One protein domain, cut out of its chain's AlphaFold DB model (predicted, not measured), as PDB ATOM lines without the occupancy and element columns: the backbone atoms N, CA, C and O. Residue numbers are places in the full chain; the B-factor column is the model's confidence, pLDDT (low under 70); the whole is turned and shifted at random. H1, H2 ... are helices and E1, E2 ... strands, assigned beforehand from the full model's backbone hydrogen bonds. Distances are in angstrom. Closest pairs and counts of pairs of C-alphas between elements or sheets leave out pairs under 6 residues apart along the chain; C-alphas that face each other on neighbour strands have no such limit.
ATOM      1  N   GLU A  15     108.283 173.029 171.814       60.94
ATOM      2  CA  GLU A  15     109.653 172.530 171.998       60.94
ATOM      3  C   GLU A  15     109.967 171.331 171.090       60.94
ATOM      4  O   GLU A  15     111.063 171.255 170.522       60.94
ATOM      5  N   ILE A  16     109.000 170.437 170.868       60.75
ATOM      6  CA  ILE A  16     109.130 169.315 169.926       60.75
ATOM      7  C   ILE A  16     109.300 169.836 168.491       60.75
ATOM      8  O   ILE A  16     110.216 169.419 167.783       60.75
ATOM      9  N   ASN A  17     108.502 170.818 168.072       59.22
ATOM     10  CA  ASN A  17     108.607 171.397 166.728       59.22
ATOM     11  C   ASN A  17     109.917 172.184 166.522       59.22
ATOM     12  O   ASN A  17     110.528 172.121 165.452       59.22
ATOM     13  N   LYS A  18     110.408 172.876 167.559       59.97
ATOM     14  CA  LYS A  18     111.703 173.578 167.524       59.97
ATOM     15  C   LYS A  18     112.885 172.608 167.466       59.97
ATOM     16  O   LYS A  18     113.845 172.862 166.743       59.97
ATOM     17  N   THR A  19     112.822 171.491 168.191       59.88
ATOM     18  CA  THR A  19     113.867 170.454 168.167       59.88
ATOM     19  C   THR A  19     113.864 169.645 166.867       59.88
ATOM     20  O   THR A  19     114.942 169.347 166.355       59.88
ATOM     21  N   LEU A  20     112.698 169.379 166.266       58.94
ATOM     22  CA  LEU A  20     112.579 168.796 164.919       58.94
ATOM     23  C   LEU A  20     113.222 169.705 163.853       58.94
ATOM     24  O   LEU A  20     114.083 169.253 163.105       58.94
ATOM     25  N   SER A  21     112.927 171.011 163.875       57.00
ATOM     26  CA  SER A  21     113.507 171.990 162.938       57.00
ATOM     27  C   SER A  21     115.034 172.149 163.064       57.00
ATOM     28  O   SER A  21     115.728 172.316 162.058       57.00
ATOM     29  N   ILE A  22     115.585 172.061 164.282       61.69
ATOM     30  CA  ILE A  22     117.041 172.099 164.516       61.69
ATOM     31  C   ILE A  22     117.712 170.814 164.010       61.69
ATOM     32  O   ILE A  22     118.774 170.887 163.389       61.69
ATOM     33  N   ASN A  23     117.092 169.650 164.218       66.00
ATOM     34  CA  ASN A  23     117.618 168.371 163.737       66.00
ATOM     35  C   ASN A  23     117.638 168.296 162.199       66.00
ATOM     36  O   ASN A  23     118.619 167.807 161.630       66.00
ATOM     37  N   ASP A  24     116.623 168.848 161.531       64.00
ATOM     38  CA  ASP A  24     116.557 168.941 160.067       64.00
ATOM     39  C   ASP A  24     117.626 169.898 159.506       64.00
ATOM     40  O   ASP A  24     118.316 169.580 158.532       64.00
ATOM     41  N   ALA A  25     117.843 171.043 160.164       65.81
ATOM     42  CA  ALA A  25     118.903 171.983 159.801       65.81
ATOM     43  C   ALA A  25     120.309 171.383 160.008       65.81
ATOM     44  O   ALA A  25     121.182 171.522 159.148       65.81
ATOM     45  N   GLU A  26     120.536 170.663 161.109       67.81
ATOM     46  CA  GLU A  26     121.788 169.939 161.334       67.81
ATOM     47  C   GLU A  26     122.022 168.826 160.304       67.81
ATOM     48  O   GLU A  26     123.168 168.604 159.899       67.81
ATOM     49  N   HIS A  27     120.972 168.117 159.884       63.50
ATOM     50  CA  HIS A  27     121.059 167.075 158.863       63.50
ATOM     51  C   HIS A  27     121.447 167.662 157.497       63.50
ATOM     52  O   HIS A  27     122.390 167.175 156.874       63.50
ATOM     53  N   LEU A  28     120.830 168.774 157.084       68.19
ATOM     54  CA  LEU A  28     121.155 169.481 155.836       68.19
ATOM     55  C   LEU A  28     122.589 170.047 155.824       68.19
ATOM     56  O   LEU A  28     123.300 169.982 154.812       68.19
ATOM     57  N   VAL A  29     123.069 170.558 156.964       70.25
ATOM     58  CA  VAL A  29     124.472 170.983 157.111       70.25
ATOM     59  C   VAL A  29     125.419 169.777 157.038       70.25
ATOM     60  O   VAL A  29     126.459 169.847 156.382       70.25
ATOM     61  N   LYS A  30     125.068 168.639 157.646       68.25
ATOM     62  CA  LYS A  30     125.871 167.406 157.556       68.25
ATOM     63  C   LYS A  30     125.911 166.866 156.119       68.25
ATOM     64  O   LYS A  30     126.996 166.530 155.643       68.25
ATOM     65  N   GLU A  31     124.788 166.857 155.408       72.88
ATOM     66  CA  GLU A  31     124.671 166.366 154.031       72.88
ATOM     67  C   GLU A  31     125.458 167.233 153.030       72.88
ATOM     68  O   GLU A  31     126.225 166.717 152.210       72.88
ATOM     69  N   SER A  32     125.388 168.561 153.162       72.06
ATOM     70  CA  SER A  32     126.189 169.480 152.340       72.06
ATOM     71  C   SER A  32     127.701 169.335 152.587       72.06
ATOM     72  O   SER A  32     128.484 169.332 151.630       72.06
ATOM     73  N   VAL A  33     128.133 169.126 153.837       74.81
ATOM     74  CA  VAL A  33     129.543 168.867 154.184       74.81
ATOM     75  C   VAL A  33     130.028 167.517 153.641       74.81
ATOM     76  O   VAL A  33     131.174 167.417 153.188       74.81
ATOM     77  N   VAL A  34     129.191 166.475 153.670       76.88
ATOM     78  CA  VAL A  34     129.513 165.158 153.091       76.88
ATOM     79  C   VAL A  34     129.686 165.268 151.575       76.88
ATOM     80  O   VAL A  34     130.734 164.877 151.058       76.88
ATOM     81  N   ASN A  35     128.755 165.924 150.881       83.25
ATOM     82  CA  ASN A  35     128.832 166.124 149.431       83.25
ATOM     83  C   ASN A  35     130.084 166.933 149.020       83.25
ATOM     84  O   ASN A  35     130.754 166.620 148.033       83.25
ATOM     85  N   GLN A  36     130.490 167.937 149.811       80.50
ATOM     86  CA  GLN A  36     131.747 168.651 149.559       80.50
ATOM     87  C   GLN A  36     132.993 167.772 149.741       80.50
ATOM     88  O   GLN A  36     133.925 167.857 148.935       80.50
ATOM     89  N   LYS A  37     133.019 166.905 150.762       85.25
ATOM     90  CA  LYS A  37     134.125 165.954 150.969       85.25
ATOM     91  C   LYS A  37     134.238 164.959 149.816       85.25
ATOM     92  O   LYS A  37     135.350 164.704 149.360       85.25
ATOM     93  N   GLU A  38     133.119 164.448 149.314       88.31
ATOM     94  CA  GLU A  38     133.096 163.525 148.173       88.31
ATOM     95  C   GLU A  38     133.580 164.187 146.883       88.31
ATOM     96  O   GLU A  38     134.428 163.634 146.180       88.31
ATOM     97  N   LYS A  39     133.114 165.407 146.587       88.56
ATOM     98  CA  LYS A  39     133.606 166.187 145.438       88.56
ATOM     99  C   LYS A  39     135.116 166.422 145.523       88.56
ATOM    100  O   LYS A  39     135.819 166.313 144.518       88.56
ATOM    101  N   PHE A  40     135.629 166.714 146.717       89.75
ATOM    102  CA  PHE A  40     137.063 166.885 146.940       89.75
ATOM    103  C   PHE A  40     137.846 165.574 146.770       89.75
ATOM    104  O   PHE A  40     138.908 165.586 146.146       89.75
ATOM    105  N   ALA A  41     137.319 164.449 147.260       91.88
ATOM    106  CA  ALA A  41     137.921 163.129 147.074       91.88
ATOM    107  C   ALA A  41     138.020 162.758 145.586       91.88
ATOM    108  O   ALA A  41     139.117 162.462 145.111       91.88
ATOM    109  N   LYS A  42     136.928 162.925 144.826       93.38
ATOM    110  CA  LYS A  42     136.910 162.729 143.365       93.38
ATOM    111  C   LYS A  42     137.951 163.604 142.662       93.38
ATOM    112  O   LYS A  42     138.671 163.147 141.780       93.38
ATOM    113  N   LYS A  43     138.100 164.864 143.086       93.00
ATOM    114  CA  LYS A  43     139.126 165.765 142.538       93.00
ATOM    115  C   LYS A  43     140.550 165.285 142.834       93.00
ATOM    116  O   LYS A  43     141.421 165.404 141.975       93.00
ATOM    117  N   ILE A  44     140.801 164.740 144.026       93.75
ATOM    118  CA  ILE A  44     142.095 164.127 144.356       93.75
ATOM    119  C   ILE A  44     142.358 162.906 143.472       93.75
ATOM    120  O   ILE A  44     143.478 162.750 142.993       93.75
ATOM    121  N   GLU A  45     141.361 162.055 143.248       95.50
ATOM    122  CA  GLU A  45     141.491 160.869 142.393       95.50
ATOM    123  C   GLU A  45     141.825 161.247 140.949       95.50
ATOM    124  O   GLU A  45     142.768 160.697 140.382       95.50
ATOM    125  N   ILE A  46     141.146 162.258 140.398       95.56
ATOM    126  CA  ILE A  46     141.463 162.814 139.074       95.56
ATOM    127  C   ILE A  46     142.920 163.293 139.029       95.56
ATOM    128  O   ILE A  46     143.666 162.917 138.128       95.56
ATOM    129  N   ASN A  47     143.360 164.070 140.025       95.69
ATOM    130  CA  ASN A  47     144.741 164.559 140.080       95.69
ATOM    131  C   ASN A  47     145.763 163.411 140.150       95.69
ATOM    132  O   ASN A  47     146.801 163.478 139.495       95.69
ATOM    133  N   LYS A  48     145.477 162.358 140.926       95.00
ATOM    134  CA  LYS A  48     146.334 161.166 141.018       95.00
ATOM    135  C   LYS A  48     146.408 160.414 139.689       95.00
ATOM    136  O   LYS A  48     147.500 160.018 139.299       95.00
ATOM    137  N   SER A  49     145.275 160.255 139.002       95.69
ATOM    138  CA  SER A  49     145.210 159.617 137.681       95.69
ATOM    139  C   SER A  49     146.078 160.361 136.661       95.69
ATOM    140  O   SER A  49     146.919 159.753 136.000       95.69
ATOM    141  N   ILE A  50     145.973 161.693 136.628       95.88
ATOM    142  CA  ILE A  50     146.780 162.546 135.744       95.88
ATOM    143  C   ILE A  50     148.273 162.392 136.037       95.88
ATOM    144  O   ILE A  50     149.067 162.229 135.117       95.88
ATOM    145  N   ILE A  51     148.677 162.411 137.311       94.94
ATOM    146  CA  ILE A  51     150.089 162.235 137.681       94.94
ATOM    147  C   ILE A  51     150.595 160.851 137.274       94.94
ATOM    148  O   ILE A  51     151.707 160.748 136.768       94.94
ATOM    149  N   ALA A  52     149.787 159.803 137.456       95.50
ATOM    150  CA  ALA A  52     150.151 158.452 137.045       95.50
ATOM    151  C   ALA A  52     150.330 158.347 135.520       95.50
ATOM    152  O   ALA A  52     151.248 157.669 135.053       95.50
ATOM    153  N   TYR A  53     149.495 159.040 134.742       95.62
ATOM    154  CA  TYR A  53     149.670 159.148 133.295       95.62
ATOM    155  C   TYR A  53     150.959 159.900 132.935       95.62
ATOM    156  O   TYR A  53     151.790 159.381 132.190       95.62
ATOM    157  N   LEU A  54     151.180 161.076 133.533       94.25
ATOM    158  CA  LEU A  54     152.382 161.879 133.297       94.25
ATOM    159  C   LEU A  54     153.665 161.129 133.673       94.25
ATOM    160  O   LEU A  54     154.645 161.236 132.948       94.25
ATOM    161  N   SER A  55     153.667 160.323 134.739       93.69
ATOM    162  CA  SER A  55     154.828 159.494 135.101       93.69
ATOM    163  C   SER A  55     155.104 158.361 134.119       93.69
ATOM    164  O   SER A  55     156.257 157.984 133.940       93.69
ATOM    165  N   LYS A  56     154.069 157.816 133.469       93.62
ATOM    166  CA  LYS A  56     154.254 156.796 132.426       93.62
ATOM    167  C   LYS A  56     154.825 157.410 131.153       93.62
ATOM    168  O   LYS A  56     155.685 156.808 130.524       93.62
ATOM    169  N   LYS A  57     154.342 158.600 130.788       92.94
ATOM    170  CA  LYS A  57     154.760 159.298 129.570       92.94
ATOM    171  C   LYS A  57     156.130 159.969 129.709       92.94
ATOM    172  O   LYS A  57     156.939 159.904 128.792       92.94
ATOM    173  N   PHE A  58     156.401 160.571 130.866       93.06
ATOM    174  CA  PHE A  58     157.629 161.311 131.161       93.06
ATOM    175  C   PHE A  58     158.318 160.754 132.419       93.06
ATOM    176  O   PHE A  58     158.338 161.420 133.463       93.06
ATOM    177  N   PRO A  59     158.914 159.551 132.340       91.94
ATOM    178  CA  PRO A  59     159.509 158.875 133.497       91.94
ATOM    179  C   PRO A  59     160.700 159.633 134.103       91.94
ATOM    180  O   PRO A  59     160.976 159.508 135.294       91.94
ATOM    181  N   ASN A  60     161.390 160.458 133.308       91.31
ATOM    182  CA  ASN A  60     162.540 161.242 133.772       91.31
ATOM    183  C   ASN A  60     162.136 162.478 134.593       91.31
ATOM    184  O   ASN A  60     162.924 162.967 135.404       91.31
ATOM    185  N   CYS A  61     160.928 162.999 134.361       92.12
ATOM    186  CA  CYS A  61     160.437 164.236 134.962       92.12
ATOM    187  C   CYS A  61     159.501 163.952 136.145       92.12
ATOM    188  O   CYS A  61     159.613 164.572 137.205       92.12
ATOM    189  N   PHE A  62     158.597 162.981 135.980       93.94
ATOM    190  CA  PHE A  62     157.603 162.608 136.979       93.94
ATOM    191  C   PHE A  62     157.871 161.202 137.509       93.94
ATOM    192  O   PHE A  62     157.785 160.220 136.780       93.94
ATOM    193  N   ALA A  63     158.094 161.101 138.816       90.88
ATOM    194  CA  ALA A  63     158.190 159.825 139.516       90.88
ATOM    195  C   ALA A  63     156.957 159.596 140.401       90.88
ATOM    196  O   ALA A  63     156.585 160.474 141.190       90.88
ATOM    197  N   LEU A  64     156.351 158.407 140.287       88.38
ATOM    198  CA  LEU A  64     155.298 157.931 141.191       88.38
ATOM    199  C   LEU A  64     155.922 157.284 142.437       88.38
ATOM    200  O   LEU A  64     155.655 157.693 143.568       88.38
ATOM    201  N   GLU A  65     156.824 156.330 142.211       85.81
ATOM    202  CA  GLU A  65     157.569 155.606 143.237       85.81
ATOM    203  C   GLU A  65     159.061 155.713 142.927       85.81
ATOM    204  O   GLU A  65     159.564 155.107 141.990       85.81
ATOM    205  N   GLY A  66     159.762 156.557 143.680       85.44
ATOM    206  CA  GLY A  66     161.191 156.773 143.492       85.44
ATOM    207  C   GLY A  66     161.661 158.119 144.018       85.44
ATOM    208  O   GLY A  66     160.983 158.766 144.836       85.44
ATOM    209  N   GLU A  67     162.838 158.505 143.535       87.69
ATOM    210  CA  GLU A  67     163.442 159.813 143.751       87.69
ATOM    211  C   GLU A  67     162.719 160.857 142.904       87.69
ATOM    212  O   GLU A  67     162.690 160.793 141.678       87.69
ATOM    213  N   ILE A  68     162.105 161.821 143.581       92.94
ATOM    214  CA  ILE A  68     161.457 162.950 142.922       92.94
ATOM    215  C   ILE A  68     162.515 164.025 142.712       92.94
ATOM    216  O   ILE A  68     163.266 164.325 143.637       92.94
ATOM    217  N   LYS A  69     162.561 164.614 141.518       93.25
ATOM    218  CA  LYS A  69     163.448 165.738 141.201       93.25
ATOM    219  C   LYS A  69     162.647 167.044 141.101       93.25
ATOM    220  O   LYS A  69     161.467 167.003 140.742       93.25
ATOM    221  N   PRO A  70     163.241 168.206 141.431       95.31
ATOM    222  CA  PRO A  70     162.582 169.496 141.257       95.31
ATOM    223  C   PRO A  70     162.222 169.745 139.788       95.31
ATOM    224  O   PRO A  70     163.046 169.555 138.899       95.31
ATOM    225  N   LEU A  71     161.003 170.204 139.523       95.12
ATOM    226  CA  LEU A  71     160.526 170.445 138.158       95.12
ATOM    227  C   LEU A  71     161.061 171.776 137.606       95.12
ATOM    228  O   LEU A  71     161.259 172.743 138.358       95.12
ATOM    229  N   LYS A  72     161.223 171.861 136.283       95.69
ATOM    230  CA  LYS A  72     161.444 173.120 135.556       95.69
ATOM    231  C   LYS A  72     160.335 174.136 135.865       95.69
ATOM    232  O   LYS A  72     159.153 173.804 135.963       95.69
ATOM    233  N   LEU A  73     160.716 175.405 136.009       93.50
ATOM    234  CA  LEU A  73     159.747 176.497 136.109       93.50
ATOM    235  C   LEU A  73     159.024 176.659 134.769       93.50
ATOM    236  O   LEU A  73     159.664 176.736 133.728       93.50
ATOM    237  N   GLY A  74     157.692 176.693 134.794       93.38
ATOM    238  CA  GLY A  74     156.898 176.776 133.566       93.38
ATOM    239  C   GLY A  74     156.683 175.441 132.844       93.38
ATOM    240  O   GLY A  74     156.116 175.457 131.761       93.38
ATOM    241  N   ILE A  75     157.019 174.295 133.459       94.56
ATOM    242  CA  ILE A  75     156.822 172.947 132.875       94.56
ATOM    243  C   ILE A  75     155.394 172.684 132.369       94.56
ATOM    244  O   ILE A  75     155.170 171.861 131.494       94.56
ATOM    245  N   PHE A  76     154.406 173.392 132.915       95.06
ATOM    246  CA  PHE A  76     153.019 173.311 132.475       95.06
ATOM    247  C   PHE A  76     152.828 173.687 131.000       95.06
ATOM    248  O   PHE A  76     151.975 173.097 130.344       95.06
ATOM    249  N   GLN A  77     153.591 174.659 130.498       94.81
ATOM    250  CA  GLN A  77     153.506 175.096 129.108       94.81
ATOM    251  C   GLN A  77     154.011 173.989 128.176       94.81
ATOM    252  O   GLN A  77     153.263 173.557 127.306       94.81
ATOM    253  N   ASP A  78     155.188 173.436 128.481       93.44
ATOM    254  CA  ASP A  78     155.774 172.292 127.774       93.44
ATOM    255  C   ASP A  78     154.800 171.086 127.732       93.44
ATOM    256  O   ASP A  78     154.709 170.384 126.732       93.44
ATOM    257  N   ILE A  79     154.026 170.847 128.804       93.88
ATOM    258  CA  ILE A  79     153.034 169.751 128.857       93.88
ATOM    259  C   ILE A  79     151.821 170.016 127.955       93.88
ATOM    260  O   ILE A  79     151.247 169.070 127.424       93.88
ATOM    261  N   ILE A  80     151.384 171.271 127.818       93.81
ATOM    262  CA  ILE A  80     150.247 171.618 126.949       93.81
ATOM    263  C   ILE A  80     150.630 171.527 125.473       93.81
ATOM    264  O   ILE A  80     149.769 171.230 124.650       93.81
ATOM    265  N   GLU A  81     151.886 171.825 125.147       93.94
ATOM    266  CA  GLU A  81     152.407 171.731 123.779       93.94
ATOM    267  C   GLU A  81     152.428 170.286 123.270       93.94
ATOM    268  O   GLU A  81     152.341 170.057 122.067       93.94
ATOM    269  N   ASP A  82     152.459 169.306 124.174       91.25
ATOM    270  CA  ASP A  82     152.295 167.904 123.820       91.25
ATOM    271  C   ASP A  82     150.815 167.553 123.566       91.25
ATOM    272  O   ASP A  82     149.997 167.409 124.488       91.25
ATOM    273  N   GLU A  83     150.490 167.359 122.288       88.56
ATOM    274  CA  GLU A  83     149.139 167.083 121.789       88.56
ATOM    275  C   GLU A  83     148.467 165.885 122.471       88.56
ATOM    276  O   GLU A  83     147.269 165.929 122.766       88.56
ATOM    277  N   ALA A  84     149.223 164.833 122.796       89.50
ATOM    278  CA  ALA A  84     148.645 163.639 123.406       89.50
ATOM    279  C   ALA A  84     148.192 163.886 124.857       89.50
ATOM    280  O   ALA A  84     147.201 163.306 125.292       89.50
ATOM    281  N   VAL A  85     148.852 164.784 125.606       89.94
ATOM    282  CA  VAL A  85     148.368 165.153 126.952       89.94
ATOM    283  C   VAL A  85     147.184 166.115 126.859       89.94
ATOM    284  O   VAL A  85     146.227 166.000 127.630       89.94
ATOM    285  N   ALA A  86     147.241 167.061 125.919       86.50
ATOM    286  CA  ALA A  86     146.195 168.057 125.718       86.50
ATOM    287  C   ALA A  86     144.860 167.440 125.261       86.50
ATOM    288  O   ALA A  86     143.802 167.972 125.603       86.50
ATOM    289  N   ALA A  87     144.903 166.321 124.531       90.81
ATOM    290  CA  ALA A  87     143.716 165.576 124.122       90.81
ATOM    291  C   ALA A  87     143.044 164.834 125.291       90.81
ATOM    292  O   ALA A  87     141.817 164.782 125.368       90.81
ATOM    293  N   GLU A  88     143.829 164.279 126.218       91.06
ATOM    294  CA  GLU A  88     143.297 163.478 127.326       91.06
ATOM    295  C   GLU A  88     142.829 164.323 128.521       91.06
ATOM    296  O   GLU A  88     141.880 163.949 129.218       91.06
ATOM    297  N   PHE A  89     143.473 165.467 128.783       93.12
ATOM    298  CA  PHE A  89     143.242 166.233 130.010       93.12
ATOM    299  C   PHE A  89     143.018 167.726 129.783       93.12
ATOM    300  O   PHE A  89     143.720 168.408 129.042       93.12
ATOM    301  N   SER A  90     142.080 168.289 130.550       94.75
ATOM    302  CA  SER A  90     141.841 169.732 130.550       94.75
ATOM    303  C   SER A  90     142.969 170.509 131.246       94.75
ATOM    304  O   SER A  90     143.516 170.092 132.272       94.75
ATOM    305  N   LYS A  91     143.251 171.723 130.753       94.81
ATOM    306  CA  LYS A  91     144.257 172.648 131.320       94.81
ATOM    307  C   LYS A  91     144.052 172.913 132.817       94.81
ATOM    308  O   LYS A  91     145.012 173.080 133.566       94.81
ATOM    309  N   THR A  92     142.802 172.974 133.272       95.50
ATOM    310  CA  THR A  92     142.463 173.205 134.685       95.50
ATOM    311  C   THR A  92     142.851 172.016 135.557       95.50
ATOM    312  O   THR A  92     143.433 172.205 136.628       95.50
ATOM    313  N   ASN A  93     142.582 170.795 135.085       95.19
ATOM    314  CA  ASN A  93     142.931 169.579 135.810       95.19
ATOM    315  C   ASN A  93     144.448 169.359 135.828       95.19
ATOM    316  O   ASN A  93     144.985 169.019 136.877       95.19
ATOM    317  N   LEU A  94     145.150 169.664 134.732       95.94
ATOM    318  CA  LEU A  94     146.616 169.623 134.684       95.94
ATOM    319  C   LEU A  94     147.251 170.561 135.721       95.94
ATOM    320  O   LEU A  94     148.109 170.134 136.491       95.94
ATOM    321  N   ARG A  95     146.787 171.814 135.835       95.56
ATOM    322  CA  ARG A  95     147.279 172.729 136.887       95.56
ATOM    323  C   ARG A  95     147.000 172.197 138.291       95.56
ATOM    324  O   ARG A  95     147.858 172.293 139.168       95.56
ATOM    325  N   ALA A  96     145.805 171.650 138.517       96.12
ATOM    326  CA  ALA A  96     145.434 171.082 139.810       96.12
ATOM    327  C   ALA A  96     146.304 169.866 140.172       96.12
ATOM    328  O   ALA A  96     146.758 169.767 141.314       96.12
ATOM    329  N   ALA A  97     146.582 168.996 139.200       96.56
ATOM    330  CA  ALA A  97     147.451 167.838 139.343       96.56
ATOM    331  C   ALA A  97     148.902 168.250 139.625       96.56
ATOM    332  O   ALA A  97     149.486 167.774 140.595       96.56
ATOM    333  N   LEU A  98     149.456 169.207 138.871       95.94
ATOM    334  CA  LEU A  98     150.800 169.735 139.123       95.94
ATOM    335  C   LEU A  98     150.915 170.339 140.520       95.94
ATOM    336  O   LEU A  98     151.839 170.008 141.257       95.94
ATOM    337  N   ARG A  99     149.937 171.152 140.936       95.88
ATOM    338  CA  ARG A  99     149.908 171.701 142.297       95.88
ATOM    339  C   ARG A  99     149.853 170.595 143.351       95.88
ATOM    340  O   ARG A  99     150.515 170.701 144.379       95.88
ATOM    341  N   TYR A 100     149.056 169.551 143.123       95.75
ATOM    342  CA  TYR A 100     148.988 168.399 144.024       95.75
ATOM    343  C   TYR A 100     150.342 167.684 144.122       95.75
ATOM    344  O   TYR A 100     150.783 167.362 145.225       95.75
ATOM    345  N   TYR A 101     151.032 167.511 142.993       96.50
ATOM    346  CA  TYR A 101     152.360 166.905 142.937       96.50
ATOM    347  C   TYR A 101     153.407 167.736 143.693       96.50
ATOM    348  O   TYR A 101     154.102 167.209 144.561       96.50
ATOM    349  N   THR A 102     153.464 169.051 143.453       95.44
ATOM    350  CA  THR A 102     154.466 169.943 144.065       95.44
ATOM    351  C   THR A 102     154.234 170.216 145.550       95.44
ATOM    352  O   THR A 102     155.147 170.642 146.248       95.44
ATOM    353  N   MET A 103     153.017 169.997 146.054       93.75
ATOM    354  CA  MET A 103     152.689 170.121 147.484       93.75
ATOM    355  C   MET A 103     152.893 168.804 148.252       93.75
ATOM    356  O   MET A 103     152.676 168.752 149.464       93.75
ATOM    357  N   SER A 104     153.276 167.721 147.570       94.25
ATOM    358  CA  SER A 104     153.553 166.437 148.209       94.25
ATOM    359  C   SER A 104     154.785 166.529 149.107       94.25
ATOM    360  O   SER A 104     155.796 167.124 148.735       94.25
ATOM    361  N   TRP A 105     154.751 165.868 150.266       93.94
ATOM    362  CA  TRP A 105     155.894 165.819 151.186       93.94
ATOM    363  C   TRP A 105     157.164 165.290 150.520       93.94
ATOM    364  O   TRP A 105     158.251 165.783 150.805       93.94
ATOM    365  N   LYS A 106     157.026 164.317 149.609       94.62
ATOM    366  CA  LYS A 106     158.160 163.771 148.854       94.62
ATOM    367  C   LYS A 106     158.787 164.828 147.940       94.62
ATOM    368  O   LYS A 106     160.006 164.889 147.851       94.62
ATOM    369  N   TYR A 107     157.964 165.662 147.301       95.94
ATOM    370  CA  TYR A 107     158.443 166.737 146.433       95.94
ATOM    371  C   TYR A 107     159.128 167.835 147.248       95.94
ATOM    372  O   TYR A 107     160.264 168.188 146.957       95.94
ATOM    373  N   LEU A 108     158.488 168.322 148.316       95.31
ATOM    374  CA  LEU A 108     159.070 169.356 149.180       95.31
ATOM    375  C   LEU A 108     160.418 168.921 149.780       95.31
ATOM    376  O   LEU A 108     161.328 169.733 149.888       95.31
ATOM    377  N   ALA A 109     160.576 167.633 150.108       94.25
ATOM    378  CA  ALA A 109     161.842 167.079 150.596       94.25
ATOM    379  C   ALA A 109     162.947 167.001 149.522       94.25
ATOM    380  O   ALA A 109     164.132 167.014 149.861       94.25
ATOM    381  N   ALA A 110     162.572 166.900 148.245       94.50
ATOM    382  CA  ALA A 110     163.504 166.862 147.122       94.50
ATOM    383  C   ALA A 110     164.030 168.248 146.721       94.50
ATOM    384  O   ALA A 110     165.096 168.349 146.115       94.50
ATOM    385  N   VAL A 111     163.306 169.320 147.057       95.50
ATOM    386  CA  VAL A 111     163.710 170.701 146.764       95.50
ATOM    387  C   VAL A 111     164.816 171.133 147.733       95.50
ATOM    388  O   VAL A 111     164.571 171.678 148.811       95.50
ATOM    389  N   LYS A 112     166.060 170.877 147.332       93.69
ATOM    390  CA  LYS A 112     167.277 171.301 148.031       93.69
ATOM    391  C   LYS A 112     168.027 172.329 147.196       93.69
ATOM    392  O   LYS A 112     167.928 172.323 145.972       93.69
ATOM    393  N   GLU A 113     168.764 173.194 147.873       94.81
ATOM    394  CA  GLU A 113     169.664 174.151 147.238       94.81
ATOM    395  C   GLU A 113     170.674 173.438 146.328       94.81
ATOM    396  O   GLU A 113     171.128 172.331 146.632       94.81
ATOM    397  N   GLY A 114     170.981 174.050 145.183       92.12
ATOM    398  CA  GLY A 114     171.980 173.533 144.246       92.12
ATOM    399  C   GLY A 114     171.514 172.348 143.394       92.12
ATOM    400  O   GLY A 114     172.250 171.908 142.517       92.12
ATOM    401  N   VAL A 115     170.292 171.841 143.592       93.94
ATOM    402  CA  VAL A 115     169.746 170.758 142.761       93.94
ATOM    403  C   VAL A 115     169.241 171.315 141.431       93.94
ATOM    404  O   VAL A 115     168.464 172.273 141.392       93.94
ATOM    405  N   ASN A 116     169.648 170.684 140.329       95.00
ATOM    406  CA  ASN A 116     169.155 171.014 138.999       95.00
ATOM    407  C   ASN A 116     167.679 170.627 138.856       95.00
ATOM    408  O   ASN A 116     167.254 169.522 139.200       95.00
ATOM    409  N   ARG A 117     166.903 171.547 138.296       95.12
ATOM    410  CA  ARG A 117     165.524 171.298 137.892       95.12
ATOM    411  C   ARG A 117     165.508 170.468 136.616       95.12
ATOM    412  O   ARG A 117     166.372 170.663 135.770       95.12
ATOM    413  N   VAL A 118     164.521 169.598 136.448       94.81
ATOM    414  CA  VAL A 118     164.400 168.735 135.262       94.81
ATOM    415  C   VAL A 118     163.265 169.185 134.340       94.81
ATOM    416  O   VAL A 118     162.186 169.564 134.810       94.81
ATOM    417  N   ASN A 119     163.511 169.165 133.029       94.69
ATOM    418  CA  ASN A 119     162.484 169.345 131.997       94.69
ATOM    419  C   ASN A 119     161.775 168.008 131.669       94.69
ATOM    420  O   ASN A 119     162.042 166.990 132.311       94.69
ATOM    421  N   LEU A 120     160.860 168.003 130.689       91.75
ATOM    422  CA  LEU A 120     160.121 166.793 130.280       91.75
ATOM    423  C   LEU A 120     161.027 165.681 129.739       91.75
ATOM    424  O   LEU A 120     160.744 164.504 129.953       91.75
ATOM    425  N   LEU A 121     162.122 166.056 129.079       88.81
ATOM    426  CA  LEU A 121     163.101 165.127 128.511       88.81
ATOM    427  C   LEU A 121     164.071 164.585 129.578       88.81
ATOM    428  O   LEU A 121     164.676 163.530 129.395       88.81
ATOM    429  N   GLY A 122     164.160 165.255 130.732       89.00
ATOM    430  CA  GLY A 122     165.058 164.910 131.836       89.00
ATOM    431  C   GLY A 122     166.349 165.729 131.882       89.00
ATOM    432  O   GLY A 122     167.223 165.439 132.697       89.00
ATOM    433  N   GLU A 123     166.478 166.750 131.043       92.44
ATOM    434  CA  GLU A 123     167.631 167.647 131.022       92.44
ATOM    435  C   GLU A 123     167.536 168.706 132.125       92.44
ATOM    436  O   GLU A 123     166.450 169.087 132.581       92.44
ATOM    437  N   ALA A 124     168.699 169.213 132.534       94.06
ATOM    438  CA  ALA A 124     168.808 170.256 133.540       94.06
ATOM    439  C   ALA A 124     168.297 171.606 133.004       94.06
ATOM    440  O   ALA A 124     168.846 172.166 132.062       94.06
ATOM    441  N   SER A 125     167.281 172.167 133.655       90.50
ATOM    442  CA  SER A 125     166.645 173.436 133.300       90.50
ATOM    443  C   SER A 125     166.595 174.384 134.499       90.50
ATOM    444  O   SER A 125     165.526 174.688 135.042       90.50
ATOM    445  N   GLY A 126     167.771 174.873 134.894       91.50
ATOM    446  CA  GLY A 126     167.964 175.807 136.004       91.50
ATOM    447  C   GLY A 126     168.287 175.118 137.331       91.50
ATOM    448  O   GLY A 126     168.195 173.899 137.458       91.50
ATOM    449  N   ILE A 127     168.676 175.914 138.324       94.25
ATOM    450  CA  ILE A 127     169.101 175.454 139.653       94.25
ATOM    451  C   ILE A 127     168.088 175.954 140.692       94.25
ATOM    452  O   ILE A 127     167.453 176.997 140.509       94.25
ATOM    453  N   VAL A 128     167.866 175.177 141.750       95.38
ATOM    454  CA  VAL A 128     167.054 175.604 142.896       95.38
ATOM    455  C   VAL A 128     167.845 176.598 143.746       95.38
ATOM    456  O   VAL A 128     168.920 176.274 144.248       95.38
ATOM    457  N   ASP A 129     167.262 177.784 143.917       95.38
ATOM    458  CA  ASP A 129     167.799 178.861 144.747       95.38
ATOM    459  C   ASP A 129     167.649 178.561 146.250       95.38
ATOM    460  O   ASP A 129     166.727 177.842 146.664       95.38
ATOM    461  N   GLU A 130     168.507 179.158 147.075       95.25
ATOM    462  CA  GLU A 130     168.521 178.973 148.534       95.25
ATOM    463  C   GLU A 130     167.159 179.336 149.146       95.25
ATOM    464  O   GLU A 130     166.527 178.516 149.819       95.25
ATOM    465  N   LYS A 131     166.611 180.499 148.766       95.94
ATOM    466  CA  LYS A 131     165.295 180.984 149.225       95.94
ATOM    467  C   LYS A 131     164.162 180.005 148.919       95.94
ATOM    468  O   LYS A 131     163.217 179.845 149.693       95.94
ATOM    469  N   GLN A 132     164.232 179.343 147.764       94.31
ATOM    470  CA  GLN A 132     163.223 178.370 147.352       94.31
ATOM    471  C   GLN A 132     163.327 177.084 148.177       94.31
ATOM    472  O   GLN A 132     162.297 176.500 148.524       94.31
ATOM    473  N   SER A 133     164.549 176.660 148.513       95.62
ATOM    474  CA  SER A 133     164.774 175.514 149.393       95.62
ATOM    475  C   SER A 133     164.293 175.787 150.820       95.62
ATOM    476  O   SER A 133     163.596 174.947 151.390       95.62
ATOM    477  N   GLU A 134     164.586 176.961 151.384       96.94
ATOM    478  CA  GLU A 134     164.102 177.353 152.716       96.94
ATOM    479  C   GLU A 134     162.575 177.351 152.797       96.94
ATOM    480  O   GLU A 134     161.984 176.759 153.702       96.94
ATOM    481  N   HIS A 135     161.915 177.934 151.799       96.50
ATOM    482  CA  HIS A 135     160.460 177.939 151.738       96.50
ATOM    483  C   HIS A 135     159.875 176.519 151.656       96.50
ATOM    484  O   HIS A 135     158.885 176.221 152.328       96.50
ATOM    485  N   ALA A 136     160.496 175.614 150.892       96.06
ATOM    486  CA  ALA A 136     160.070 174.216 150.824       96.06
ATOM    487  C   ALA A 136     160.227 173.486 152.174       96.06
ATOM    488  O   ALA A 136     159.331 172.732 152.566       96.06
ATOM    489  N   LYS A 137     161.318 173.747 152.910       96.38
ATOM    490  CA  LYS A 137     161.537 173.215 154.268       96.38
ATOM    491  C   LYS A 137     160.450 173.702 155.231       96.38
ATOM    492  O   LYS A 137     159.805 172.873 155.874       96.38
ATOM    493  N   ASN A 138     160.164 175.005 155.242       96.88
ATOM    494  CA  ASN A 138     159.124 175.594 156.092       96.88
ATOM    495  C   ASN A 138     157.737 174.999 155.798       96.88
ATOM    496  O   ASN A 138     157.013 174.609 156.715       96.88
ATOM    497  N   GLN A 139     157.379 174.848 154.518       96.31
ATOM    498  CA  GLN A 139     156.110 174.221 154.134       96.31
ATOM    499  C   GLN A 139     156.010 172.759 154.572       96.31
ATOM    500  O   GLN A 139     154.937 172.293 154.960       96.31
ATOM    501  N   LEU A 140     157.113 172.016 154.502       95.06
ATOM    502  CA  LEU A 140     157.154 170.622 154.920       95.06
ATOM    503  C   LEU A 140     156.948 170.494 156.436       95.06
ATOM    504  O   LEU A 140     156.217 169.603 156.875       95.06
TER     505      LEU A 140
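What this domain is: This is residues 15 to 140 of the 270 residues of the protein "RNA chaperone ProQ" of Thorsellia anophelis DSM 18579 (UniProt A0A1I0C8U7). A long single helix, H1, reaches out as an arm from a compact body of short helices; residues 15 to 42 of H1 stick out alone, and the helix's other end crosses H4 in the body. H2 and H3 make a corner near H4, H5 and H6 pack side by side, and a small hairpin of strands E1 and E2 lies at the end of the body away from the arm. The printed part has 126 residues, with six named helices and two named strands in the order H1 H2 H3 H4 H5 E1 E2 H6; the class is mostly helix, and the sheet E1 - E2 is antiparallel. The whole is only just loose, close to extended, with a radius of gyration of the C-alphas of 20.4 A, and elongated, spanning 70 by 37 by 23 A; the arm makes the length.

Where its parts are: E1 is residues 116 to 118, with C-alpha 116 at (169.155, 171.014, 138.999), and E2 is residues 124 to 127. H1, residues 15 to 57, measures 63.3 A from C-alpha 15 at (109.653, 172.530, 171.998) to C-alpha 57. H2 is residues 75 to 81, H3 residues 83 to 88 and H5 residues 105 to 110. H4, residues 91 to 102, is 16.6 A long. H6, residues 130 to 140, is 15.5 A long and ends with C-alpha 140 at (157.154, 170.622, 154.920).

How they stand to each other: E1 and E2 form a hairpin, antiparallel at 139 degrees, with N 117 and O 126 2.8 A apart and N 125 and O 117 2.7 A apart, within hydrogen-bond range. Both strands are apart from H1, H2, H3 and H4. H5 and H6 touch at a shallow tilt of 21 degrees, opposite ways; their closest C-alphas, of Leu 108 and Ala 136, are 5.2 A apart. H4 and H5 are close but not clearly touching, the closest C-alphas, of Thr 102 and Leu 108, being 6.9 A apart. H4 touches H1, with residues 46 to 51 of H1 alone, about perpendicular at 86 degrees; the closest C-alphas, of Asn 47 and Ala 97, are 4.3 A apart. H2 and H4 touch at a shallow tilt of 29 degrees, opposite ways, with the closest C-alphas, of Phe 76 and Arg 95, 7.3 A apart. H2 and H3 touch only at the corner, and only just, with 3 pairs of C-alphas within 8 A, the closest being Ile 80 and Ala 86 at 5.5 A. H3 and H4 meet only through their link, while H1 and H3 are near each other. Every O i to N i+4 pair is within hydrogen-bond range in H1, H2, H4, H5 and H6; in H3 it is 1 of 2.

The domain as a whole: The C-alphas of Glu 15 and Glu 123, the two farthest apart, are 71.2 A apart. Without residues 15 to 42, which stand free, the body spans 37 by 27 by 22 A. The printed part has no cut. The link from H1 to H2, residues 58 to 74, is long; the other links are tight. The mean pLDDT of the printed part is 88.9, and residues 15 to 28 and residue 30 are under 70.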